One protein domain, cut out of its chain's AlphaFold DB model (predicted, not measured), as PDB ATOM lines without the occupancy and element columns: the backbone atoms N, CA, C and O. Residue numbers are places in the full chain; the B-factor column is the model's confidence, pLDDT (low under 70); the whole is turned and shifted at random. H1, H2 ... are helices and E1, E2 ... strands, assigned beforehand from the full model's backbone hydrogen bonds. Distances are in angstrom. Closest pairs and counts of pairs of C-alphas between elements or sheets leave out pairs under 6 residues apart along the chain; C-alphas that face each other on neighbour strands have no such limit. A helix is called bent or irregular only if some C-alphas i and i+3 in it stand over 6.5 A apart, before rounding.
ATOM      1  N   ASP A 939     160.502 204.705 151.439       52.97
ATOM      2  CA  ASP A 939     161.053 203.978 152.595       52.97
ATOM      3  C   ASP A 939     160.236 202.750 153.017       52.97
ATOM      4  O   ASP A 939     160.643 202.019 153.923       52.97
ATOM      5  N   THR A 940     159.109 202.454 152.357       60.72
ATOM      6  CA  THR A 940     158.293 201.270 152.690       60.72
ATOM      7  C   THR A 940     159.097 199.979 152.514       60.72
ATOM      8  O   THR A 940     159.022 199.097 153.367       60.72
ATOM      9  N   VAL A 941     159.947 199.890 151.483       67.69
ATOM     10  CA  VAL A 941     160.785 198.705 151.229       67.69
ATOM     11  C   VAL A 941     161.844 198.520 152.321       67.69
ATOM     12  O   VAL A 941     161.999 197.419 152.850       67.69
ATOM     13  N   TYR A 942     162.549 199.586 152.716       69.25
ATOM     14  CA  TYR A 942     163.543 199.508 153.794       69.25
ATOM     15  C   TYR A 942     162.891 199.256 155.156       69.25
ATOM     16  O   TYR A 942     163.428 198.498 155.961       69.25
ATOM     17  N   ARG A 943     161.690 199.795 155.389       66.69
ATOM     18  CA  ARG A 943     160.885 199.527 156.586       66.69
ATOM     19  C   ARG A 943     160.455 198.068 156.684       66.69
ATOM     20  O   ARG A 943     160.600 197.476 157.750       66.69
ATOM     21  N   GLU A 944     159.976 197.474 155.592       66.62
ATOM     22  CA  GLU A 944     159.670 196.041 155.528       66.62
ATOM     23  C   GLU A 944     160.920 195.188 155.771       66.62
ATOM     24  O   GLU A 944     160.856 194.220 156.525       66.62
ATOM     25  N   ILE A 945     162.069 195.568 155.199       66.62
ATOM     26  CA  ILE A 945     163.346 194.880 155.427       66.62
ATOM     27  C   ILE A 945     163.746 194.959 156.904       66.62
ATOM     28  O   ILE A 945     163.882 193.918 157.537       66.62
ATOM     29  N   VAL A 946     163.924 196.154 157.469       62.88
ATOM     30  CA  VAL A 946     164.516 196.350 158.806       62.88
ATOM     31  C   VAL A 946     163.591 195.899 159.943       62.88
ATOM     32  O   VAL A 946     164.075 195.489 160.999       62.88
ATOM     33  N   LEU A 947     162.269 195.916 159.735       65.44
ATOM     34  CA  LEU A 947     161.290 195.413 160.706       65.44
ATOM     35  C   LEU A 947     160.910 193.934 160.501       65.44
ATOM     36  O   LEU A 947     160.119 193.406 161.285       65.44
ATOM     37  N   SER A 948     161.452 193.249 159.488       65.75
ATOM     38  CA  SER A 948     161.197 191.817 159.282       65.75
ATOM     39  C   SER A 948     161.809 190.950 160.390       65.75
ATOM     40  O   SER A 948     162.906 191.212 160.879       65.75
ATOM     41  N   GLU A 949     161.142 189.844 160.741       57.97
ATOM     42  CA  GLU A 949     161.650 188.877 161.734       57.97
ATOM     43  C   GLU A 949     162.996 188.242 161.328       57.97
ATOM     44  O   GLU A 949     163.738 187.734 162.171       57.97
ATOM     45  N   THR A 950     163.317 188.260 160.031       56.78
ATOM     46  CA  THR A 950     164.564 187.733 159.465       56.78
ATOM     47  C   THR A 950     165.697 188.759 159.439       56.78
ATOM     48  O   THR A 950     166.847 188.366 159.227       56.78
ATOM     49  N   TYR A 951     165.422 190.045 159.685       59.53
ATOM     50  CA  TYR A 951     166.460 191.062 159.802       59.53
ATOM     51  C   TYR A 951     167.194 190.917 161.129       59.53
ATOM     52  O   TYR A 951     166.622 191.016 162.214       59.53
ATOM     53  N   GLN A 952     168.496 190.679 161.033       62.62
ATOM     54  CA  GLN A 952     169.408 190.700 162.162       62.62
ATOM     55  C   GLN A 952     170.437 191.792 161.871       62.62
ATOM     56  O   GLN A 952     171.145 191.661 160.865       62.62
ATOM     57  N   PRO A 953     170.521 192.859 162.689       67.38
ATOM     58  CA  PRO A 953     171.583 193.840 162.536       67.38
ATOM     59  C   PRO A 953     172.937 193.144 162.705       67.38
ATOM     60  O   PRO A 953     173.123 192.307 163.594       67.38
ATOM     61  N   TYR A 954     173.856 193.473 161.807       70.50
ATOM     62  CA  TYR A 954     175.204 192.946 161.705       70.50
ATOM     63  C   TYR A 954     176.025 193.212 162.972       70.50
ATOM     64  O   TYR A 954     176.751 192.322 163.419       70.50
ATOM     65  N   LYS A 955     175.865 194.395 163.583       74.38
ATOM     66  CA  LYS A 955     176.475 194.745 164.872       74.38
ATOM     67  C   LYS A 955     175.407 195.249 165.847       74.38
ATOM     68  O   LYS A 955     174.587 196.105 165.523       74.38
ATOM     69  N   GLN A 956     175.417 194.677 167.048       75.50
ATOM     70  CA  GLN A 956     174.608 195.103 168.189       75.50
ATOM     71  C   GLN A 956     175.566 195.583 169.275       75.50
ATOM     72  O   GLN A 956     176.593 194.941 169.500       75.50
ATOM     73  N   PHE A 957     175.224 196.687 169.930       77.50
ATOM     74  CA  PHE A 957     176.023 197.291 170.993       77.50
ATOM     75  C   PHE A 957     175.328 197.043 172.334       77.50
ATOM     76  O   PHE A 957     174.112 197.213 172.445       77.50
ATOM     77  N   GLY A 958     176.080 196.577 173.329       68.62
ATOM     78  CA  GLY A 958     175.571 196.282 174.667       68.62
ATOM     79  C   GLY A 958     175.452 197.518 175.555       68.62
ATOM     80  O   GLY A 958     174.589 197.549 176.434       68.62
ATOM     81  N   ASP A 959     176.291 198.529 175.320       75.75
ATOM     82  CA  ASP A 959     176.280 199.805 176.032       75.75
ATOM     83  C   ASP A 959     176.799 200.979 175.179       75.75
ATOM     84  O   ASP A 959     177.310 200.810 174.070       75.75
ATOM     85  N   GLU A 960     176.628 202.190 175.713       77.19
ATOM     86  CA  GLU A 960     177.013 203.457 175.080       77.19
ATOM     87  C   GLU A 960     178.510 203.516 174.735       77.19
ATOM     88  O   GLU A 960     178.891 204.034 173.689       77.19
ATOM     89  N   ALA A 961     179.378 202.935 175.571       75.25
ATOM     90  CA  ALA A 961     180.820 202.975 175.349       75.25
ATOM     91  C   ALA A 961     181.243 202.058 174.190       75.25
ATOM     92  O   ALA A 961     182.152 202.411 173.437       75.25
ATOM     93  N   GLU A 962     180.574 200.913 174.006       76.25
ATOM     94  CA  GLU A 962     180.734 200.076 172.808       76.25
ATOM     95  C   GLU A 962     180.276 200.804 171.532       76.25
ATOM     96  O   GLU A 962     180.917 200.660 170.487       76.25
ATOM     97  N   TYR A 963     179.215 201.613 171.610       78.75
ATOM     98  CA  TYR A 963     178.714 202.399 170.480       78.75
ATOM     99  C   TYR A 963     179.638 203.578 170.126       78.75
ATOM    100  O   TYR A 963     180.091 203.679 168.984       78.75
ATOM    101  N   GLU A 964     180.043 204.402 171.099       74.62
ATOM    102  CA  GLU A 964     181.030 205.468 170.876       74.62
ATOM    103  C   GLU A 964     182.384 204.920 170.378       74.62
ATOM    104  O   GLU A 964     183.129 205.591 169.654       74.62
ATOM    105  N   ALA A 965     182.781 203.723 170.826       73.75
ATOM    106  CA  ALA A 965     183.974 203.053 170.316       73.75
ATOM    107  C   ALA A 965     183.801 202.691 168.836       73.75
ATOM    108  O   ALA A 965     184.708 202.954 168.047       73.75
ATOM    109  N   ALA A 966     182.631 202.178 168.446       67.50
ATOM    110  CA  ALA A 966     182.324 201.857 167.059       67.50
ATOM    111  C   ALA A 966     182.284 203.099 166.153       67.50
ATOM    112  O   ALA A 966     182.846 203.045 165.062       67.50
ATOM    113  N   ILE A 967     181.706 204.228 166.587       71.88
ATOM    114  CA  ILE A 967     181.719 205.484 165.802       71.88
ATOM    115  C   ILE A 967     183.160 205.862 165.424       71.88
ATOM    116  O   ILE A 967     183.468 206.155 164.264       71.88
ATOM    117  N   ARG A 968     184.072 205.770 166.399       76.69
ATOM    118  CA  ARG A 968     185.502 206.048 166.211       76.69
ATOM    119  C   ARG A 968     186.199 204.999 165.337       76.69
ATOM    120  O   ARG A 968     186.940 205.398 164.441       76.69
ATOM    121  N   GLU A 969     185.939 203.709 165.570       74.75
ATOM    122  CA  GLU A 969     186.521 202.556 164.856       74.75
ATOM    123  C   GLU A 969     186.135 202.523 163.367       74.75
ATOM    124  O   GLU A 969     187.006 202.356 162.517       74.75
ATOM    125  N   TYR A 970     184.856 202.734 163.044       71.06
ATOM    126  CA  TYR A 970     184.317 202.601 161.683       71.06
ATOM    127  C   TYR A 970     184.259 203.914 160.905       71.06
ATOM    128  O   TYR A 970     183.908 203.886 159.733       71.06
ATOM    129  N   ASN A 971     184.602 205.052 161.511       75.88
ATOM    130  CA  ASN A 971     184.431 206.366 160.884       75.88
ATOM    131  C   ASN A 971     182.961 206.695 160.580       75.88
ATOM    132  O   ASN A 971     182.614 207.108 159.479       75.88
ATOM    133  N   MET A 972     182.094 206.491 161.577       71.50
ATOM    134  CA  MET A 972     180.657 206.777 161.474       71.50
ATOM    135  C   MET A 972     180.333 208.223 161.860       71.50
ATOM    136  O   MET A 972     179.450 208.480 162.672       71.50
ATOM    137  N   GLU A 973     181.088 209.167 161.307       64.31
ATOM    138  CA  GLU A 973     180.717 210.583 161.342       64.31
ATOM    139  C   GLU A 973     179.420 210.754 160.519       64.31
ATOM    140  O   GLU A 973     179.213 210.042 159.533       64.31
ATOM    141  N   GLY A 974     178.487 211.570 161.023       63.91
ATOM    142  CA  GLY A 974     177.099 211.660 160.534       63.91
ATOM    143  C   GLY A 974     176.102 210.647 161.133       63.91
ATOM    144  O   GLY A 974     174.897 210.866 161.051       63.91
ATOM    145  N   ALA A 975     176.561 209.570 161.786       72.38
ATOM    146  CA  ALA A 975     175.670 208.605 162.447       72.38
ATOM    147  C   ALA A 975     175.085 209.152 163.775       72.38
ATOM    148  O   ALA A 975     175.621 210.119 164.319       72.38
ATOM    149  N   PRO A 976     174.016 208.538 164.338       76.69
ATOM    150  CA  PRO A 976     173.370 209.026 165.561       76.69
ATOM    151  C   PRO A 976     174.343 209.205 166.733       76.69
ATOM    152  O   PRO A 976     175.208 208.353 166.943       76.69
ATOM    153  N   GLU A 977     174.175 210.262 167.531       72.75
ATOM    154  CA  GLU A 977     175.135 210.635 168.581       72.75
ATOM    155  C   GLU A 977     175.103 209.687 169.790       72.75
ATOM    156  O   GLU A 977     176.055 209.651 170.570       72.75
ATOM    157  N   SER A 978     174.030 208.902 169.950       71.69
ATOM    158  CA  SER A 978     173.860 207.967 171.068       71.69
ATOM    159  C   SER A 978     173.295 206.600 170.671       71.69
ATOM    160  O   SER A 978     172.551 206.453 169.696       71.69
ATOM    161  N   LEU A 979     173.571 205.584 171.493       69.44
ATOM    162  CA  LEU A 979     173.030 204.232 171.360       69.44
ATOM    163  C   LEU A 979     171.500 204.222 171.467       69.44
ATOM    164  O   LEU A 979     170.841 203.365 170.871       69.44
ATOM    165  N   ALA A 980     170.919 205.167 172.210       66.69
ATOM    166  CA  ALA A 980     169.474 205.352 172.273       66.69
ATOM    167  C   ALA A 980     168.906 205.714 170.891       66.69
ATOM    168  O   ALA A 980     168.017 205.020 170.397       66.69
ATOM    169  N   GLU A 981     169.475 206.722 170.230       67.06
ATOM    170  CA  GLU A 981     169.058 207.144 168.890       67.06
ATOM    171  C   GLU A 981     169.333 206.056 167.843       67.06
ATOM    172  O   GLU A 981     168.444 205.744 167.056       67.06
ATOM    173  N   TYR A 982     170.488 205.379 167.891       67.25
ATOM    174  CA  TYR A 982     170.774 204.202 167.051       67.25
ATOM    175  C   TYR A 982     169.726 203.085 167.217       67.25
ATOM    176  O   TYR A 982     169.305 202.452 166.247       67.25
ATOM    177  N   SER A 983     169.262 202.849 168.448       65.31
ATOM    178  CA  SER A 983     168.248 201.828 168.754       65.31
ATOM    179  C   SER A 983     166.841 202.205 168.275       65.31
ATOM    180  O   SER A 983     166.026 201.313 167.988       65.31
ATOM    181  N   GLU A 984     166.551 203.507 168.195       64.44
ATOM    182  CA  GLU A 984     165.299 204.072 167.683       64.44
ATOM    183  C   GLU A 984     165.309 204.266 166.158       64.44
ATOM    184  O   GLU A 984     164.242 204.179 165.546       64.44
ATOM    185  N   LEU A 985     166.490 204.409 165.539       65.25
ATOM    186  CA  LEU A 985     166.697 204.688 164.110       65.25
ATOM    187  C   LEU A 985     165.869 203.774 163.200       65.25
ATOM    188  O   LEU A 985     165.153 204.239 162.325       65.25
ATOM    189  N   ARG A 986     165.838 202.468 163.483       57.03
ATOM    190  CA  ARG A 986     165.028 201.469 162.750       57.03
ATOM    191  C   ARG A 986     163.514 201.740 162.694       57.03
ATOM    192  O   ARG A 986     162.809 201.076 161.935       57.03
ATOM    193  N   TYR A 987     162.999 202.642 163.527       52.28
ATOM    194  CA  TYR A 987     161.596 203.053 163.569       52.28
ATOM    195  C   TYR A 987     161.369 204.472 163.040       52.28
ATOM    196  O   TYR A 987     160.279 204.736 162.526       52.28
ATOM    197  N   THR A 988     162.356 205.362 163.192       59.69
ATOM    198  CA  THR A 988     162.307 206.767 162.762       59.69
ATOM    199  C   THR A 988     162.771 206.941 161.318       59.69
ATOM    200  O   THR A 988     162.067 207.589 160.551       59.69
ATOM    201  N   ASP A 989     163.879 206.300 160.941       66.56
ATOM    202  CA  ASP A 989     164.420 206.226 159.583       66.56
ATOM    203  C   ASP A 989     164.962 204.805 159.277       66.56
ATOM    204  O   ASP A 989     166.122 204.465 159.542       66.56
ATOM    205  N   PRO A 990     164.111 203.916 158.729       64.88
ATOM    206  CA  PRO A 990     164.502 202.544 158.418       64.88
ATOM    207  C   PRO A 990     165.524 202.417 157.280       64.88
ATOM    208  O   PRO A 990     166.185 201.382 157.188       64.88
ATOM    209  N   LYS A 991     165.646 203.419 156.401       76.75
ATOM    210  CA  LYS A 991     166.620 203.414 155.302       76.75
ATOM    211  C   LYS A 991     168.003 203.754 155.840       76.75
ATOM    212  O   LYS A 991     168.948 203.014 155.582       76.75
ATOM    213  N   GLU A 992     168.087 204.767 156.687       77.00
ATOM    214  CA  GLU A 992     169.291 205.139 157.424       77.00
ATOM    215  C   GLU A 992     169.783 203.987 158.319       77.00
ATOM    216  O   GLU A 992     170.940 203.571 158.249       77.00
ATOM    217  N   ALA A 993     168.871 203.336 159.054       70.56
ATOM    218  CA  ALA A 993     169.181 202.127 159.827       70.56
ATOM    219  C   ALA A 993     169.685 200.952 158.965       70.56
ATOM    220  O   ALA A 993     170.460 200.113 159.437       70.56
ATOM    221  N   TYR A 994     169.237 200.854 157.710       79.00
ATOM    222  CA  TYR A 994     169.740 199.865 156.760       79.00
ATOM    223  C   TYR A 994     171.136 200.239 156.245       79.00
ATOM    224  O   TYR A 994     171.998 199.362 156.181       79.00
ATOM    225  N   LEU A 995     171.381 201.505 155.895       83.25
ATOM    226  CA  LEU A 995     172.673 201.969 155.383       83.25
ATOM    227  C   LEU A 995     173.775 201.833 156.437       83.25
ATOM    228  O   LEU A 995     174.790 201.194 156.151       83.25
ATOM    229  N   LEU A 996     173.546 202.315 157.660       81.50
ATOM    230  CA  LEU A 996     174.509 202.274 158.765       81.50
ATOM    231  C   LEU A 996     174.938 200.844 159.121       81.50
ATOM    232  O   LEU A 996     176.130 200.533 159.174       81.50
ATOM    233  N   ASP A 997     173.977 199.926 159.259       80.00
ATOM    234  CA  ASP A 997     174.254 198.507 159.521       80.00
ATOM    235  C   ASP A 997     175.105 197.853 158.420       80.00
ATOM    236  O   ASP A 997     175.966 197.004 158.679       80.00
ATOM    237  N   LYS A 998     174.861 198.233 157.160       83.62
ATOM    238  CA  LYS A 998     175.556 197.651 156.010       83.62
ATOM    239  C   LYS A 998     176.909 198.297 155.750       83.62
ATOM    240  O   LYS A 998     177.797 197.570 155.314       83.62
ATOM    241  N   TYR A 999     177.099 199.570 156.086       84.88
ATOM    242  CA  TYR A 999     178.399 200.235 156.065       84.88
ATOM    243  C   TYR A 999     179.399 199.537 156.997       84.88
ATOM    244  O   TYR A 999     180.454 199.095 156.541       84.88
ATOM    245  N   ILE A1000     179.020 199.305 158.263       80.25
ATOM    246  CA  ILE A1000     179.830 198.551 159.245       80.25
ATOM    247  C   ILE A1000     180.250 197.192 158.658       80.25
ATOM    248  O   ILE A1000     181.406 196.776 158.754       80.25
ATOM    249  N   ARG A1001     179.318 196.508 157.982       82.75
ATOM    250  CA  ARG A1001     179.562 195.218 157.322       82.75
ATOM    251  C   ARG A1001     180.457 195.315 156.082       82.75
ATOM    252  O   ARG A1001     181.206 194.374 155.821       82.75
ATOM    253  N   ALA A1002     180.348 196.373 155.284       77.88
ATOM    254  CA  ALA A1002     181.174 196.590 154.097       77.88
ATOM    255  C   ALA A1002     182.632 196.853 154.499       77.88
ATOM    256  O   ALA A1002     183.544 196.229 153.954       77.88
ATOM    257  N   VAL A1003     182.831 197.672 155.535       82.06
ATOM    258  CA  VAL A1003     184.129 197.937 156.167       82.06
ATOM    259  C   VAL A1003     184.754 196.660 156.743       82.06
ATOM    260  O   VAL A1003     185.880 196.322 156.387       82.06
ATOM    261  N   ASP A1004     184.022 195.878 157.546       81.19
ATOM    262  CA  ASP A1004     184.527 194.628 158.156       81.19
ATOM    263  C   ASP A1004     184.958 193.556 157.136       81.19
ATOM    264  O   ASP A1004     185.780 192.679 157.427       81.19
ATOM    265  N   LYS A1005     184.376 193.581 155.935       77.50
ATOM    266  CA  LYS A1005     184.779 192.706 154.828       77.50
ATOM    267  C   LYS A1005     185.966 193.247 154.028       77.50
ATOM    268  O   LYS A1005     186.526 192.490 153.237       77.50
ATOM    269  N   GLY A1006     186.296 194.528 154.179       74.12
ATOM    270  CA  GLY A1006     187.177 195.267 153.279       74.12
ATOM    271  C   GLY A1006     186.547 195.585 151.918       74.12
ATOM    272  O   GLY A1006     187.279 195.928 150.997       74.12
ATOM    273  N   ASP A1007     185.220 195.463 151.764       67.88
ATOM    274  CA  ASP A1007     184.509 195.862 150.538       67.88
ATOM    275  C   ASP A1007     184.595 197.394 150.334       67.88
ATOM    276  O   ASP A1007     184.693 197.842 149.193       67.88
ATOM    277  N   ILE A1008     184.624 198.158 151.437       70.38
ATOM    278  CA  ILE A1008     184.789 199.619 151.522       70.38
ATOM    279  C   ILE A1008     185.906 199.947 152.530       70.38
ATOM    280  O   ILE A1008     186.084 199.234 153.518       70.38
ATOM    281  N   SER A1009     186.674 201.014 152.289       71.44
ATOM    282  CA  SER A1009     187.708 201.491 153.222       71.44
ATOM    283  C   SER A1009     187.099 202.314 154.361       71.44
ATOM    284  O   SER A1009     186.243 203.156 154.110       71.44
ATOM    285  N   VAL A1010     187.609 202.160 155.590       72.19
ATOM    286  CA  VAL A1010     187.260 203.013 156.753       72.19
ATOM    287  C   VAL A1010     187.447 204.507 156.441       72.19
ATOM    288  O   VAL A1010     186.731 205.349 156.974       72.19
ATOM    289  N   LEU A1011     188.398 204.838 155.558       67.00
ATOM    290  CA  LEU A1011     188.689 206.216 155.145       67.00
ATOM    291  C   LEU A1011     187.575 206.858 154.303       67.00
ATOM    292  O   LEU A1011     187.561 208.074 154.189       67.00
ATOM    293  N   VAL A1012     186.652 206.073 153.732       71.50
ATOM    294  CA  VAL A1012     185.476 206.616 153.030       71.50
ATOM    295  C   VAL A1012     184.535 207.301 154.023       71.50
ATOM    296  O   VAL A1012     183.964 208.334 153.703       71.50
ATOM    297  N   GLY A1013     184.412 206.766 155.242       73.19
ATOM    298  CA  GLY A1013     183.463 207.272 156.229       73.19
ATOM    299  C   GLY A1013     182.016 206.892 155.929       73.19
ATOM    300  O   GLY A1013     181.657 206.495 154.817       73.19
ATOM    301  N   TYR A1014     181.177 206.987 156.958       81.06
ATOM    302  CA  TYR A1014     179.756 206.697 156.819       81.06
ATOM    303  C   TYR A1014     179.023 207.781 156.024       81.06
ATOM    304  O   TYR A1014     178.275 207.434 155.117       81.06
ATOM    305  N   GLU A1015     179.301 209.059 156.288       77.19
ATOM    306  CA  GLU A1015     178.721 210.208 155.578       77.19
ATOM    307  C   GLU A1015     178.827 210.077 154.046       77.19
ATOM    308  O   GLU A1015     177.827 210.180 153.342       77.19
ATOM    309  N   GLN A1016     180.000 209.727 153.504       75.19
ATOM    310  CA  GLN A1016     180.161 209.515 152.059       75.19
ATOM    311  C   GLN A1016     179.393 208.280 151.551       75.19
ATOM    312  O   GLN A1016     178.888 208.275 150.426       75.19
ATOM    313  N   TYR A1017     179.297 207.218 152.355       74.81
ATOM    314  CA  TYR A1017     178.531 206.017 152.011       74.81
ATOM    315  C   TYR A1017     177.014 206.289 152.019       74.81
ATOM    316  O   TYR A1017     176.291 205.791 151.153       74.81
ATOM    317  N   GLN A1018     176.545 207.123 152.951       80.81
ATOM    318  CA  GLN A1018     175.182 207.642 153.031       80.81
ATOM    319  C   GLN A1018     174.877 208.548 151.831       80.81
ATOM    320  O   GLN A1018     173.936 208.263 151.093       80.81
ATOM    321  N   ALA A1019     175.727 209.541 151.549       71.94
ATOM    322  CA  ALA A1019     175.582 210.473 150.428       71.94
ATOM    323  C   ALA A1019     175.523 209.765 149.062       71.94
ATOM    324  O   ALA A1019     174.715 210.120 148.207       71.94
ATOM    325  N   VAL A1020     176.316 208.708 148.845       72.19
ATOM    326  CA  VAL A1020     176.203 207.888 147.623       72.19
ATOM    327  C   VAL A1020     174.891 207.094 147.601       72.19
ATOM    328  O   VAL A1020     174.281 206.949 146.542       72.19
ATOM    329  N   GLY A1021     174.405 206.625 148.754       74.75
ATOM    330  CA  GLY A1021     173.064 206.049 148.888       74.75
ATOM    331  C   GLY A1021     171.941 207.037 148.542       74.75
ATOM    332  O   GLY A1021     170.966 206.649 147.896       74.75
ATOM    333  N   GLU A1022     172.078 208.309 148.913       75.75
ATOM    334  CA  GLU A1022     171.145 209.379 148.538       75.75
ATOM    335  C   GLU A1022     171.201 209.686 147.038       75.75
ATOM    336  O   GLU A1022     170.160 209.690 146.384       75.75
ATOM    337  N   GLN A1023     172.397 209.812 146.454       65.88
ATOM    338  CA  GLN A1023     172.569 210.004 145.006       65.88
ATOM    339  C   GLN A1023     171.968 208.847 144.191       65.88
ATOM    340  O   GLN A1023     171.318 209.075 143.172       65.88
ATOM    341  N   ILE A1024     172.123 207.595 144.639       74.31
ATOM    342  CA  ILE A1024     171.470 206.436 144.007       74.31
ATOM    343  C   ILE A1024     169.937 206.555 144.088       74.31
ATOM    344  O   ILE A1024     169.249 206.200 143.129       74.31
ATOM    345  N   ASP A1025     169.393 207.056 145.199       74.88
ATOM    346  CA  ASP A1025     167.952 207.278 145.363       74.88
ATOM    347  C   ASP A1025     167.433 208.363 144.410       74.88
ATOM    348  O   ASP A1025     166.482 208.136 143.668       74.88
ATOM    349  N   GLU A1026     168.104 209.512 144.366       72.50
ATOM    350  CA  GLU A1026     167.739 210.643 143.512       72.50
ATOM    351  C   GLU A1026     167.841 210.320 142.012       72.50
ATOM    352  O   GLU A1026     166.981 210.725 141.224       72.50
ATOM    353  N   TRP A1027     168.887 209.596 141.601       62.53
ATOM    354  CA  TRP A1027     169.194 209.379 140.185       62.53
ATOM    355  C   TRP A1027     168.577 208.093 139.633       62.53
ATOM    356  O   TRP A1027     168.130 208.090 138.482       62.53
ATOM    357  N   LEU A1028     168.548 207.003 140.415       74.25
ATOM    358  CA  LEU A1028     168.151 205.670 139.939       74.25
ATOM    359  C   LEU A1028     166.793 205.194 140.476       74.25
ATOM    360  O   LEU A1028     166.104 204.465 139.760       74.25
ATOM    361  N   VAL A1029     166.367 205.580 141.684       79.56
ATOM    362  CA  VAL A1029     165.061 205.152 142.225       79.56
ATOM    363  C   VAL A1029     163.920 205.938 141.564       79.56
ATOM    364  O   VAL A1029     164.042 207.106 141.206       79.56
ATOM    365  N   GLY A1030     162.812 205.252 141.283       76.88
ATOM    366  CA  GLY A1030     161.718 205.754 140.447       76.88
ATOM    367  C   GLY A1030     162.001 205.716 138.938       76.88
ATOM    368  O   GLY A1030     161.088 205.944 138.141       76.88
ATOM    369  N   GLN A1031     163.228 205.390 138.509       78.69
ATOM    370  CA  GLN A1031     163.519 205.171 137.092       78.69
ATOM    371  C   GLN A1031     162.991 203.815 136.613       78.69
ATOM    372  O   GLN A1031     162.760 202.889 137.393       78.69
ATOM    373  N   ARG A1032     162.824 203.682 135.295       82.50
ATOM    374  CA  ARG A1032     162.529 202.403 134.639       82.50
ATOM    375  C   ARG A1032     163.711 201.947 133.801       82.50
ATOM    376  O   ARG A1032     164.340 202.761 133.121       82.50
ATOM    377  N   THR A1033     163.983 200.650 133.856       83.75
ATOM    378  CA  THR A1033     164.902 199.955 132.952       83.75
ATOM    379  C   THR A1033     164.328 199.888 131.533       83.75
ATOM    380  O   THR A1033     163.141 200.147 131.314       83.75
ATOM    381  N   GLN A1034     165.150 199.478 130.563       87.75
ATOM    382  CA  GLN A1034     164.723 199.289 129.170       87.75
ATOM    383  C   GLN A1034     163.510 198.346 129.017       87.75
ATOM    384  O   GLN A1034     162.667 198.578 128.151       87.75
ATOM    385  N   ASP A1035     163.395 197.303 129.851       82.88
ATOM    386  CA  ASP A1035     162.282 196.338 129.804       82.88
ATOM    387  C   ASP A1035     161.014 196.793 130.559       82.88
ATOM    388  O   ASP A1035     159.988 196.112 130.531       82.88
ATOM    389  N   GLY A1036     161.061 197.971 131.194       81.56
ATOM    390  CA  GLY A1036     159.955 198.576 131.933       81.56
ATOM    391  C   GLY A1036     159.942 198.293 133.439       81.56
ATOM    392  O   GLY A1036     159.098 198.877 134.135       81.56
ATOM    393  N   THR A1037     160.864 197.465 133.952       83.69
ATOM    394  CA  THR A1037     161.040 197.228 135.395       83.69
ATOM    395  C   THR A1037     161.315 198.547 136.116       83.69
ATOM    396  O   THR A1037     162.227 199.296 135.775       83.69
ATOM    397  N   GLU A1038     160.502 198.846 137.126       82.38
ATOM    398  CA  GLU A1038     160.639 200.041 137.960       82.38
ATOM    399  C   GLU A1038     161.636 199.801 139.086       82.38
ATOM    400  O   GLU A1038     161.527 198.813 139.814       82.38
ATOM    401  N   ILE A1039     162.586 200.717 139.234       81.50
ATOM    402  CA  ILE A1039     163.594 200.673 140.283       81.50
ATOM    403  C   ILE A1039     162.989 201.277 141.550       81.50
ATOM    404  O   ILE A1039     162.622 202.449 141.578       81.50
ATOM    405  N   LYS A1040     162.870 200.466 142.602       76.75
ATOM    406  CA  LYS A1040     162.201 200.819 143.870       76.75
ATOM    407  C   LYS A1040     163.157 201.049 145.038       76.75
ATOM    408  O   LYS A1040     162.719 201.430 146.115       76.75
ATOM    409  N   GLY A1041     164.440 200.772 144.838       74.69
ATOM    410  CA  GLY A1041     165.468 200.845 145.866       74.69
ATOM    411  C   GLY A1041     166.712 200.068 145.450       74.69
ATOM    412  O   GLY A1041     166.819 199.576 144.323       74.69
ATOM    413  N   PHE A1042     167.655 199.932 146.371       82.75
ATOM    414  CA  PHE A1042     168.949 199.308 146.130       82.75
ATOM    415  C   PHE A1042     169.408 198.516 147.353       82.75
ATOM    416  O   PHE A1042     169.033 198.797 148.489       82.75
ATOM    417  N   VAL A1043     170.215 197.482 147.131       83.19
ATOM    418  CA  VAL A1043     170.906 196.784 148.222       83.19
ATOM    419  C   VAL A1043     172.269 197.421 148.464       83.19
ATOM    420  O   VAL A1043     172.869 197.984 147.549       83.19
ATOM    421  N   SER A1044     172.814 197.258 149.668       79.00
ATOM    422  CA  SER A1044     174.150 197.765 150.021       79.00
ATOM    423  C   SER A1044     175.252 197.368 149.032       79.00
ATOM    424  O   SER A1044     176.108 198.179 148.714       79.00
ATOM    425  N   HIS A1045     175.188 196.162 148.453       81.88
ATOM    426  CA  HIS A1045     176.169 195.723 147.453       81.88
ATOM    427  C   HIS A1045     176.148 196.514 146.135       81.88
ATOM    428  O   HIS A1045     177.080 196.411 145.341       81.88
ATOM    429  N   PHE A1046     175.109 197.309 145.886       83.56
ATOM    430  CA  PHE A1046     175.118 198.285 144.806       83.56
ATOM    431  C   PHE A1046     175.928 199.532 145.204       83.56
ATOM    432  O   PHE A1046     176.801 199.943 144.445       83.56
ATOM    433  N   VAL A1047     175.733 200.053 146.424       84.25
ATOM    434  CA  VAL A1047     176.517 201.170 147.000       84.25
ATOM    435  C   VAL A1047     178.009 200.822 147.057       84.25
ATOM    436  O   VAL A1047     178.828 201.575 146.532       84.25
ATOM    437  N   ASP A1048     178.347 199.625 147.566       82.38
ATOM    438  CA  ASP A1048     179.716 199.074 147.614       82.38
ATOM    439  C   ASP A1048     180.448 199.192 146.259       82.38
ATOM    440  O   ASP A1048     181.674 199.286 146.195       82.38
ATOM    441  N   ARG A1049     179.692 199.103 145.157       82.12
ATOM    442  CA  ARG A1049     180.198 199.016 143.783       82.12
ATOM    443  C   ARG A1049     180.227 200.346 143.048       82.12
ATOM    444  O   ARG A1049     181.056 200.489 142.157       82.12
ATOM    445  N   ILE A1050     179.362 201.288 143.413       76.19
ATOM    446  CA  ILE A1050     179.467 202.674 142.951       76.19
ATOM    447  C   ILE A1050     180.743 203.300 143.533       76.19
ATOM    448  O   ILE A1050     181.549 203.839 142.783       76.19
ATOM    449  N   ILE A1051     180.990 203.119 144.837       77.12
ATOM    450  CA  ILE A1051     182.185 203.649 145.521       77.12
ATOM    451  C   ILE A1051     183.450 202.867 145.129       77.12
ATOM    452  O   ILE A1051     184.432 203.449 144.674       77.12
ATOM    453  N   GLY A1052     183.433 201.541 145.294       70.75
ATOM    454  CA  GLY A1052     184.617 200.696 145.132       70.75
ATOM    455  C   GLY A1052     185.674 200.871 146.235       70.75
ATOM    456  O   GLY A1052     185.461 201.498 147.268       70.75
ATOM    457  N   GLN A1053     186.844 200.278 146.003       61.41
ATOM    458  CA  GLN A1053     188.067 200.460 146.797       61.41
ATOM    459  C   GLN A1053     189.039 201.464 146.140       61.41
ATOM    460  O   GLN A1053     190.072 201.778 146.725       61.41
ATOM    461  N   GLN A1054     188.734 201.907 144.914       55.78
ATOM    462  CA  GLN A1054     189.462 202.878 144.088       55.78
ATOM    463  C   GLN A1054     188.444 203.673 143.275       55.78
ATOM    464  O   GLN A1054     187.427 203.104 142.868       55.78
ATOM    465  N   ALA A1055     188.717 204.944 142.998       50.16
ATOM    466  CA  ALA A1055     187.797 205.788 142.249       50.16
ATOM    467  C   ALA A1055     187.669 205.312 140.790       50.16
ATOM    468  O   ALA A1055     188.579 204.698 140.228       50.16
ATOM    469  N   ALA A1056     186.527 205.577 140.148       43.16
ATOM    470  CA  ALA A1056     186.238 205.095 138.790       43.16
ATOM    471  C   ALA A1056     187.269 205.563 137.733       43.16
ATOM    472  O   ALA A1056     187.496 204.880 136.730       43.16
ATOM    473  N   ASN A1057     187.911 206.706 137.985       43.81
ATOM    474  CA  ASN A1057     188.947 207.348 137.177       43.81
ATOM    475  C   ASN A1057     190.392 206.911 137.508       43.81
ATOM    476  O   ASN A1057     191.309 207.333 136.801       43.81
ATOM    477  N   ASP A1058     190.613 206.073 138.526       41.81
ATOM    478  CA  ASP A1058     191.949 205.588 138.891       41.81
ATOM    479  C   ASP A1058     192.497 204.540 137.908       41.81
ATOM    480  O   ASP A1058     191.763 203.792 137.250       41.81
ATOM    481  N   ILE A1059     193.831 204.427 137.862       40.50
ATOM    482  CA  ILE A1059     194.515 203.326 137.174       40.50
ATOM    483  C   ILE A1059     194.168 202.016 137.908       40.50
ATOM    484  O   ILE A1059     194.493 201.896 139.091       40.50
ATOM    485  N   PRO A1060     193.558 201.010 137.247       43.25
ATOM    486  CA  PRO A1060     193.151 199.773 137.911       43.25
ATOM    487  C   PRO A1060     194.334 199.031 138.541       43.25
ATOM    488  O   PRO A1060     195.224 198.558 137.830       43.25
ATOM    489  N   MET A1061     194.312 198.860 139.866       39.50
ATOM    490  CA  MET A1061     195.301 198.037 140.564       39.50
ATOM    491  C   MET A1061     194.831 196.579 140.708       39.50
ATOM    492  O   MET A1061     193.689 196.330 141.110       39.50
ATOM    493  N   PRO A1062     195.706 195.585 140.467       38.25
ATOM    494  CA  PRO A1062     195.400 194.187 140.750       38.25
ATOM    495  C   PRO A1062     195.055 193.960 142.231       38.25
ATOM    496  O   PRO A1062     195.865 194.200 143.121       38.25
ATOM    497  N   GLY A1063     193.846 193.462 142.476       52.06
ATOM    498  CA  GLY A1063     193.304 193.097 143.787       52.06
ATOM    499  C   GLY A1063     192.206 194.045 144.258       52.06
ATOM    500  O   GLY A1063     191.391 193.659 145.090       52.06
ATOM    501  N   MET A1064     192.146 195.260 143.706       54.31
ATOM    502  CA  MET A1064     191.255 196.312 144.185       54.31
ATOM    503  C   MET A1064     190.082 196.545 143.230       54.31
ATOM    504  O   MET A1064     190.218 196.534 142.006       54.31
ATOM    505  N   ARG A1065     188.890 196.737 143.796       59.56
ATOM    506  CA  ARG A1065     187.667 197.026 143.042       59.56
ATOM    507  C   ARG A1065     187.642 198.495 142.649       59.56
ATOM    508  O   ARG A1065     187.656 199.352 143.526       59.56
ATOM    509  N   ARG A1066     187.521 198.784 141.356       68.88
ATOM    510  CA  ARG A1066     187.203 200.136 140.884       68.88
ATOM    511  C   ARG A1066     185.717 200.433 141.104       68.88
ATOM    512  O   ARG A1066     184.893 199.534 140.913       68.88
ATOM    513  N   GLY A1067     185.404 201.661 141.505       72.56
ATOM    514  CA  GLY A1067     184.043 202.187 141.541       72.56
ATOM    515  C   GLY A1067     183.428 202.312 140.144       72.56
ATOM    516  O   GLY A1067     184.106 202.133 139.127       72.56
ATOM    517  N   VAL A1068     182.138 202.633 140.097       74.88
ATOM    518  CA  VAL A1068     181.360 202.832 138.866       74.88
ATOM    519  C   VAL A1068     180.590 204.139 138.985       74.88
ATOM    520  O   VAL A1068     179.905 204.351 139.982       74.88
ATOM    521  N   ALA A1069     180.664 204.996 137.967       77.25
ATOM    522  CA  ALA A1069     179.882 206.228 137.930       77.25
ATOM    523  C   ALA A1069     178.369 205.922 137.901       77.25
ATOM    524  O   ALA A1069     177.922 204.979 137.238       77.25
ATOM    525  N   ILE A1070     177.562 206.718 138.608       78.56
ATOM    526  CA  ILE A1070     176.105 206.509 138.693       78.56
ATOM    527  C   ILE A1070     175.457 206.682 137.308       78.56
ATOM    528  O   ILE A1070     174.508 205.978 136.965       78.56
ATOM    529  N   GLU A1071     176.025 207.549 136.473       79.50
ATOM    530  CA  GLU A1071     175.651 207.787 135.082       79.50
ATOM    531  C   GLU A1071     175.862 206.555 134.200       79.50
ATOM    532  O   GLU A1071     174.990 206.229 133.395       79.50
ATOM    533  N   ASP A1072     176.979 205.843 134.374       76.44
ATOM    534  CA  ASP A1072     177.254 204.603 133.643       76.44
ATOM    535  C   ASP A1072     176.248 203.518 134.035       76.44
ATOM    536  O   ASP A1072     175.706 202.824 133.170       76.44
ATOM    537  N   ALA A1073     175.929 203.419 135.331       79.69
ATOM    538  CA  ALA A1073     174.902 202.510 135.823       79.69
ATOM    539  C   ALA A1073     173.507 202.865 135.270       79.69
ATOM    540  O   ALA A1073     172.767 201.974 134.854       79.69
ATOM    541  N   LEU A1074     173.153 204.154 135.206       82.25
ATOM    542  CA  LEU A1074     171.894 204.629 134.625       82.25
ATOM    543  C   LEU A1074     171.808 204.346 133.115       82.25
ATOM    544  O   LEU A1074     170.758 203.910 132.636       82.25
ATOM    545  N   GLU A1075     172.896 204.562 132.374       81.88
ATOM    546  CA  GLU A1075     173.002 204.245 130.943       81.88
ATOM    547  C   GLU A1075     172.886 202.734 130.711       81.88
ATOM    548  O   GLU A1075     172.127 202.320 129.838       81.88
ATOM    549  N   ALA A1076     173.541 201.896 131.522       82.19
ATOM    550  CA  ALA A1076     173.385 200.443 131.450       82.19
ATOM    551  C   ALA A1076     171.926 200.011 131.675       82.19
ATOM    552  O   ALA A1076     171.412 199.172 130.943       82.19
ATOM    553  N   LEU A1077     171.229 200.606 132.649       84.12
ATOM    554  CA  LEU A1077     169.842 200.264 132.985       84.12
ATOM    555  C   LEU A1077     168.827 200.719 131.917       84.12
ATOM    556  O   LEU A1077     167.853 200.006 131.655       84.12
ATOM    557  N   ARG A1078     169.027 201.894 131.305       86.00
ATOM    558  CA  ARG A1078     168.096 202.492 130.324       86.00
ATOM    559  C   ARG A1078     168.418 202.154 128.869       86.00
ATOM    560  O   ARG A1078     167.504 201.860 128.102       86.00
ATOM    561  N   ASN A1079     169.696 202.195 128.500       85.19
ATOM    562  CA  ASN A1079     170.211 202.004 127.143       85.19
ATOM    563  C   ASN A1079     171.277 200.881 127.099       85.19
ATOM    564  O   ASN A1079     172.399 201.111 126.633       85.19
ATOM    565  N   PRO A1080     170.961 199.662 127.580       88.00
ATOM    566  CA  PRO A1080     171.896 198.542 127.564       88.00
ATOM    567  C   PRO A1080     172.346 198.204 126.138       88.00
ATOM    568  O   PRO A1080     171.557 198.215 125.190       88.00
ATOM    569  N   VAL A1081     173.614 197.813 126.015       90.56
ATOM    570  CA  VAL A1081     174.165 197.104 124.853       90.56
ATOM    571  C   VAL A1081     173.501 195.731 124.727       90.56
ATOM    572  O   VAL A1081     173.162 195.311 123.621       90.56
ATOM    573  N   SER A1082     173.279 195.043 125.854       88.88
ATOM    574  CA  SER A1082     172.535 193.785 125.895       88.88
ATOM    575  C   SER A1082     171.760 193.601 127.211       88.88
ATOM    576  O   SER A1082     172.198 194.027 128.283       88.88
ATOM    577  N   VAL A1083     170.583 192.969 127.133       90.81
ATOM    578  CA  VAL A1083     169.806 192.533 128.305       90.81
ATOM    579  C   VAL A1083     169.886 191.013 128.394       90.81
ATOM    580  O   VAL A1083     169.478 190.295 127.479       90.81
ATOM    581  N   GLY A1084     170.435 190.521 129.500       85.94
ATOM    582  CA  GLY A1084     170.552 189.099 129.792       85.94
ATOM    583  C   GLY A1084     169.215 188.464 130.181       85.94
ATOM    584  O   GLY A1084     168.286 189.128 130.634       85.94
ATOM    585  N   GLN A1085     169.128 187.140 130.053       86.94
ATOM    586  CA  GLN A1085     167.961 186.393 130.529       86.94
ATOM    587  C   GLN A1085     167.824 186.465 132.059       86.94
ATOM    588  O   GLN A1085     168.809 186.648 132.775       86.94
ATOM    589  N   ILE A1086     166.599 186.264 132.557       86.38
ATOM    590  CA  ILE A1086     166.315 186.161 133.993       86.38
ATOM    591  C   ILE A1086     167.112 184.988 134.584       86.38
ATOM    592  O   ILE A1086     166.851 183.825 134.277       86.38
ATOM    593  N   GLN A1087     168.057 185.300 135.466       83.44
ATOM    594  CA  GLN A1087     168.819 184.335 136.253       83.44
ATOM    595  C   GLN A1087     168.156 184.148 137.617       83.44
ATOM    596  O   GLN A1087     167.749 185.122 138.254       83.44
ATOM    597  N   MET A1088     168.075 182.903 138.083       82.94
ATOM    598  CA  MET A1088     167.553 182.557 139.406       82.94
ATOM    599  C   MET A1088     168.705 182.086 140.294       82.94
ATOM    600  O   MET A1088     169.443 181.176 139.917       82.94
ATOM    601  N   SER A1089     168.886 182.710 141.455       72.81
ATOM    602  CA  SER A1089     169.902 182.309 142.430       72.81
ATOM    603  C   SER A1089     169.443 181.111 143.267       72.81
ATOM    604  O   SER A1089     168.258 180.783 143.333       72.81
ATOM    605  N   SER A1090     170.383 180.461 143.958       62.38
ATOM    606  CA  SER A1090     170.134 179.264 144.783       62.38
ATOM    607  C   SER A1090     169.139 179.465 145.936       62.38
ATOM    608  O   SER A1090     168.596 178.493 146.453       62.38
ATOM    609  N   ASN A1091     168.871 180.714 146.326       60.34
ATOM    610  CA  ASN A1091     167.853 181.101 147.307       60.34
ATOM    611  C   ASN A1091     166.511 181.537 146.674       60.34
ATOM    612  O   ASN A1091     165.664 182.089 147.371       60.34
ATOM    613  N   GLY A1092     166.312 181.316 145.368       72.25
ATOM    614  CA  GLY A1092     165.060 181.585 144.654       72.25
ATOM    615  C   GLY A1092     164.829 183.040 144.230       72.25
ATOM    616  O   GLY A1092     163.794 183.328 143.632       72.25
ATOM    617  N   LEU A1093     165.764 183.959 144.499       75.00
ATOM    618  CA  LEU A1093     165.669 185.336 144.009       75.00
ATOM    619  C   LEU A1093     165.963 185.396 142.504       75.00
ATOM    620  O   LEU A1093     166.804 184.660 141.985       75.00
ATOM    621  N   LYS A1094     165.277 186.296 141.798       84.75
ATOM    622  CA  LYS A1094     165.524 186.569 140.379       84.75
ATOM    623  C   LYS A1094     166.470 187.751 140.211       84.75
ATOM    624  O   LYS A1094     166.481 188.677 141.019       84.75
ATOM    625  N   SER A1095     167.216 187.750 139.113       86.94
ATOM    626  CA  SER A1095     167.987 188.899 138.646       86.94
ATOM    627  C   SER A1095     167.989 188.971 137.120       86.94
ATOM    628  O   SER A1095     168.076 187.947 136.445       86.94
ATOM    629  N   VAL A1096     167.898 190.182 136.578       87.88
ATOM    630  CA  VAL A1096     168.136 190.503 135.165       87.88
ATOM    631  C   VAL A1096     169.428 191.302 135.090       87.88
ATOM    632  O   VAL A1096     169.694 192.137 135.958       87.88
ATOM    633  N   THR A1097     170.247 191.005 134.084       92.25
ATOM    634  CA  THR A1097     171.545 191.652 133.864       92.25
ATOM    635  C   THR A1097     171.431 192.632 132.705       92.25
ATOM    636  O   THR A1097     170.947 192.259 131.641       92.25
ATOM    637  N   TYR A1098     171.882 193.859 132.921       85.94
ATOM    638  CA  TYR A1098     171.879 194.961 131.972       85.94
ATOM    639  C   TYR A1098     173.331 195.339 131.691       85.94
ATOM    640  O   TYR A1098     174.018 195.884 132.555       85.94
ATOM    641  N   GLU A1099     173.821 194.988 130.510       87.88
ATOM    642  CA  GLU A1099     175.195 195.241 130.089       87.88
ATOM    643  C   GLU A1099     175.244 196.576 129.344       87.88
ATOM    644  O   GLU A1099     174.745 196.692 128.226       87.88
ATOM    645  N   GLY A1100     175.799 197.604 129.983       82.88
ATOM    646  CA  GLY A1100     176.112 198.888 129.362       82.88
ATOM    647  C   GLY A1100     177.498 198.881 128.716       82.88
ATOM    648  O   GLY A1100     178.205 197.875 128.705       82.88
ATOM    649  N   ARG A1101     177.918 200.035 128.187       79.69
ATOM    650  CA  ARG A1101     179.236 200.180 127.537       79.69
ATOM    651  C   ARG A1101     180.395 200.164 128.538       79.69
ATOM    652  O   ARG A1101     181.446 199.609 128.231       79.69
ATOM    653  N   ASN A1102     180.169 200.734 129.722       75.94
ATOM    654  CA  ASN A1102     181.190 200.953 130.750       75.94
ATOM    655  C   ASN A1102     180.988 200.078 132.003       75.94
ATOM    656  O   ASN A1102     181.922 199.908 132.786       75.94
ATOM    657  N   CYS A1103     179.790 199.518 132.205       83.38
ATOM    658  CA  CYS A1103     179.473 198.688 133.365       83.38
ATOM    659  C   CYS A1103     178.309 197.714 133.120       83.38
ATOM    660  O   CYS A1103     177.461 197.932 132.251       83.38
ATOM    661  N   ILE A1104     178.202 196.702 133.981       84.19
ATOM    662  CA  ILE A1104     177.081 195.762 134.075       84.19
ATOM    663  C   ILE A1104     176.283 196.033 135.354       84.19
ATOM    664  O   ILE A1104     176.802 195.857 136.459       84.19
ATOM    665  N   ALA A1105     175.000 196.365 135.214       87.56
ATOM    666  CA  ALA A1105     174.053 196.506 136.320       87.56
ATOM    667  C   ALA A1105     173.147 195.264 136.444       87.56
ATOM    668  O   ALA A1105     172.751 194.657 135.450       87.56
ATOM    669  N   ARG A1106     172.778 194.872 137.669       88.69
ATOM    670  CA  ARG A1106     171.797 193.804 137.939       88.69
ATOM    671  C   ARG A1106     170.639 194.304 138.789       88.69
ATOM    672  O   ARG A1106     170.860 194.925 139.826       88.69
ATOM    673  N   VAL A1107     169.420 193.947 138.390       86.62
ATOM    674  CA  VAL A1107     168.160 194.321 139.059       86.62
ATOM    675  C   VAL A1107     167.347 193.067 139.354       86.62
ATOM    676  O   VAL A1107     167.325 192.143 138.542       86.62
ATOM    677  N   ASN A1108     166.656 193.015 140.491       84.94
ATOM    678  CA  ASN A1108     165.640 191.995 140.741       84.94
ATOM    679  C   ASN A1108     164.324 192.405 140.044       84.94
ATOM    680  O   ASN A1108     163.732 193.402 140.461       84.94
ATOM    681  N   PRO A1109     163.833 191.664 139.031       84.88
ATOM    682  CA  PRO A1109     162.623 192.037 138.295       84.88
ATOM    683  C   PRO A1109     161.334 191.916 139.126       84.88
ATOM    684  O   PRO A1109     160.349 192.573 138.810       84.88
ATOM    685  N   ASP A1110     161.325 191.104 140.191       83.25
ATOM    686  CA  ASP A1110     160.144 190.939 141.049       83.25
ATOM    687  C   ASP A1110     160.026 192.071 142.083       83.25
ATOM    688  O   ASP A1110     158.921 192.515 142.396       83.25
ATOM    689  N   THR A1111     161.154 192.538 142.633       80.94
ATOM    690  CA  THR A1111     161.167 193.548 143.709       80.94
ATOM    691  C   THR A1111     161.530 194.956 143.245       80.94
ATOM    692  O   THR A1111     161.282 195.905 143.982       80.94
ATOM    693  N   GLY A1112     162.112 195.120 142.053       79.69
ATOM    694  CA  GLY A1112     162.631 196.405 141.573       79.69
ATOM    695  C   GLY A1112     163.917 196.863 142.271       79.69
ATOM    696  O   GLY A1112     164.292 198.024 142.154       79.69
ATOM    697  N   MET A1113     164.591 195.989 143.028       81.88
ATOM    698  CA  MET A1113     165.808 196.355 143.765       81.88
ATOM    699  C   MET A1113     167.056 196.242 142.887       81.88
ATOM    700  O   MET A1113     167.294 195.191 142.283       81.88
ATOM    701  N   LEU A1114     167.898 197.278 142.880       82.50
ATOM    702  CA  LEU A1114     169.260 197.208 142.341       82.50
ATOM    703  C   LEU A1114     170.111 196.274 143.218       82.50
ATOM    704  O   LEU A1114     170.150 196.432 144.437       82.50
ATOM    705  N   ILE A1115     170.778 195.289 142.610       82.50
ATOM    706  CA  ILE A1115     171.521 194.223 143.308       82.50
ATOM    707  C   ILE A1115     173.034 194.473 143.277       82.50
ATOM    708  O   ILE A1115     173.722 194.299 144.280       82.50
ATOM    709  N   GLN A1116     173.566 194.797 142.099       80.75
ATOM    710  CA  GLN A1116     175.003 194.898 141.845       80.75
ATOM    711  C   GLN A1116     175.250 195.823 140.653       80.75
ATOM    712  O   GLN A1116     174.478 195.801 139.695       80.75
ATOM    713  N   CYS A1117     176.354 196.562 140.690       78.50
ATOM    714  CA  CYS A1117     176.990 197.139 139.510       78.50
ATOM    715  C   CYS A1117     178.434 196.608 139.425       78.50
ATOM    716  O   CYS A1117     179.002 196.252 140.455       78.50
ATOM    717  N   ASN A1118     179.034 196.494 138.245       81.19
ATOM    718  CA  ASN A1118     180.474 196.238 138.084       81.19
ATOM    719  C   ASN A1118     180.979 197.016 136.865       81.19
ATOM    720  O   ASN A1118     180.258 197.022 135.870       81.19
ATOM    721  N   PRO A1119     182.192 197.590 136.886       76.75
ATOM    722  CA  PRO A1119     182.802 198.120 135.670       76.75
ATOM    723  C   PRO A1119     183.112 196.978 134.686       76.75
ATOM    724  O   PRO A1119     183.305 195.835 135.116       76.75
ATOM    725  N   ASN A1120     183.146 197.307 133.393       72.94
ATOM    726  CA  ASN A1120     183.562 196.403 132.312       72.94
ATOM    727  C   ASN A1120     185.092 196.240 132.235       72.94
ATOM    728  O   ASN A1120     185.820 197.194 132.602       72.94
TER     729      ASN A1120
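AT A GLANCE: This is residues 939 to 1120 of the 1120 residues of an uncharacterized protein of Christensenella minuta (UniProt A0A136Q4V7). The domain has two unequal parts side by side: a cluster of crossed helices, H1 to H5, and a small three-stranded sheet, E1 E2 E3, with H7 across one face and H6 beside the edge strand E3. H5, kinked, reaches from the helical cluster to H7, and H6 sits between H4, H5 and the sheet. The printed part has 182 residues, with seven named helices followed by three named strands, mostly helix, in the order H1 to H7, then E1, E2, E3; the sheet's order is E1 E2 E3, antiparallel throughout. The whole is compact, with a radius of gyration of the C-alphas of 16.8 A and spans of 51 by 39 by 31 A.

HOW THE PARTS SIT: H1, residues 940 to 946, touches H4, residues 990 to 1005, through residues 990 to 994 of H4 alone; the closest C-alphas are those of Arg 943 and Pro 990, 5.1 A apart. H2, residues 960 to 970, only just touches H5, residues 1010 to 1028, with 3 pairs of C-alphas within 8 A, through residues 1010 to 1014 of H5 alone; the closest are Tyr 970 and Val 1010, 5.8 A. H3, residues 979 to 988, touches residues 992 to 994 of H4 alone, at a steep tilt of 55 degrees, opposite ways; the closest C-alphas, of Arg 986 and Ala 993, are 5.1 A apart. H4 and H5 touch at a steep tilt of 46 degrees, opposite ways, closest at the C-alphas of Val 1003 and Val 1010, 6.0 A. H5 has a kink of 49 degrees near residue 1017. H6, residues 1044 to 1051, touches residues 1017 to 1024 of H5 alone, about perpendicular at 79 degrees, with the C-alphas of Gly 1021 and Val 1047 closest at 6.3 A. H6 is on the sheet of E1, residues 1094 to 1099, E2, residues 1103 to 1107, and E3, residues 1113 to 1119, at the sheet's level with a height of 2.6 A. H7, residues 1070 to 1078, is on the sheet at a height of 8.4 A, over E2 and only just over E1, with 3 C-alphas falling on E1; it runs across the strands, at 63 degrees to E2 on the local plane. The strands form a meander, each the antiparallel neighbour of the one before, in two hairpins. Between E1 and E2, N 1096 and O 1107 are 2.8 A apart; between E2 and E3, N 1104 and O 1118 are 2.8 A apart, both within hydrogen-bond range. H1, H2 and H7 have every O i to N i+4 pair within hydrogen-bond range; H3 has 4 of 6, H4 11 of 12, H5 12 of 15 and H6 3 of 4.

IN THESE COORDINATES: H1 begins at C-alpha 940, (158.293, 201.270, 152.690). H2 measures 15.3 A from first to last C-alpha, H3 14.0 A, H4 22.8 A and H5 25.6 A. H3 is only just irregular, with C-alphas 983 and 986 6.8 A apart, and H5 is irregular, with C-alphas 1011 and 1014 9.1 A apart. H5 ends at C-alpha 1028, (168.151, 205.670, 139.939). H6 and H7 are shorter; E1 measures 16.6 A, E2 13.4 A and E3 18.9 A, ending at C-alpha 1119, (182.802, 198.120, 135.670).

THE WHOLE: The two C-alphas farthest apart, of Asp 959 and Val 1081, are 51.3 A apart. The printed part has no cut and ends at the chain's last residue, 1120. The links H1 to H2, H5 to H6, H6 to H7 and H7 to E1 are long. Mean pLDDT of the printed part is 73.9; 51 residues are under 70, among them 939 to 953, 979 to 990 and 1053 to 1066.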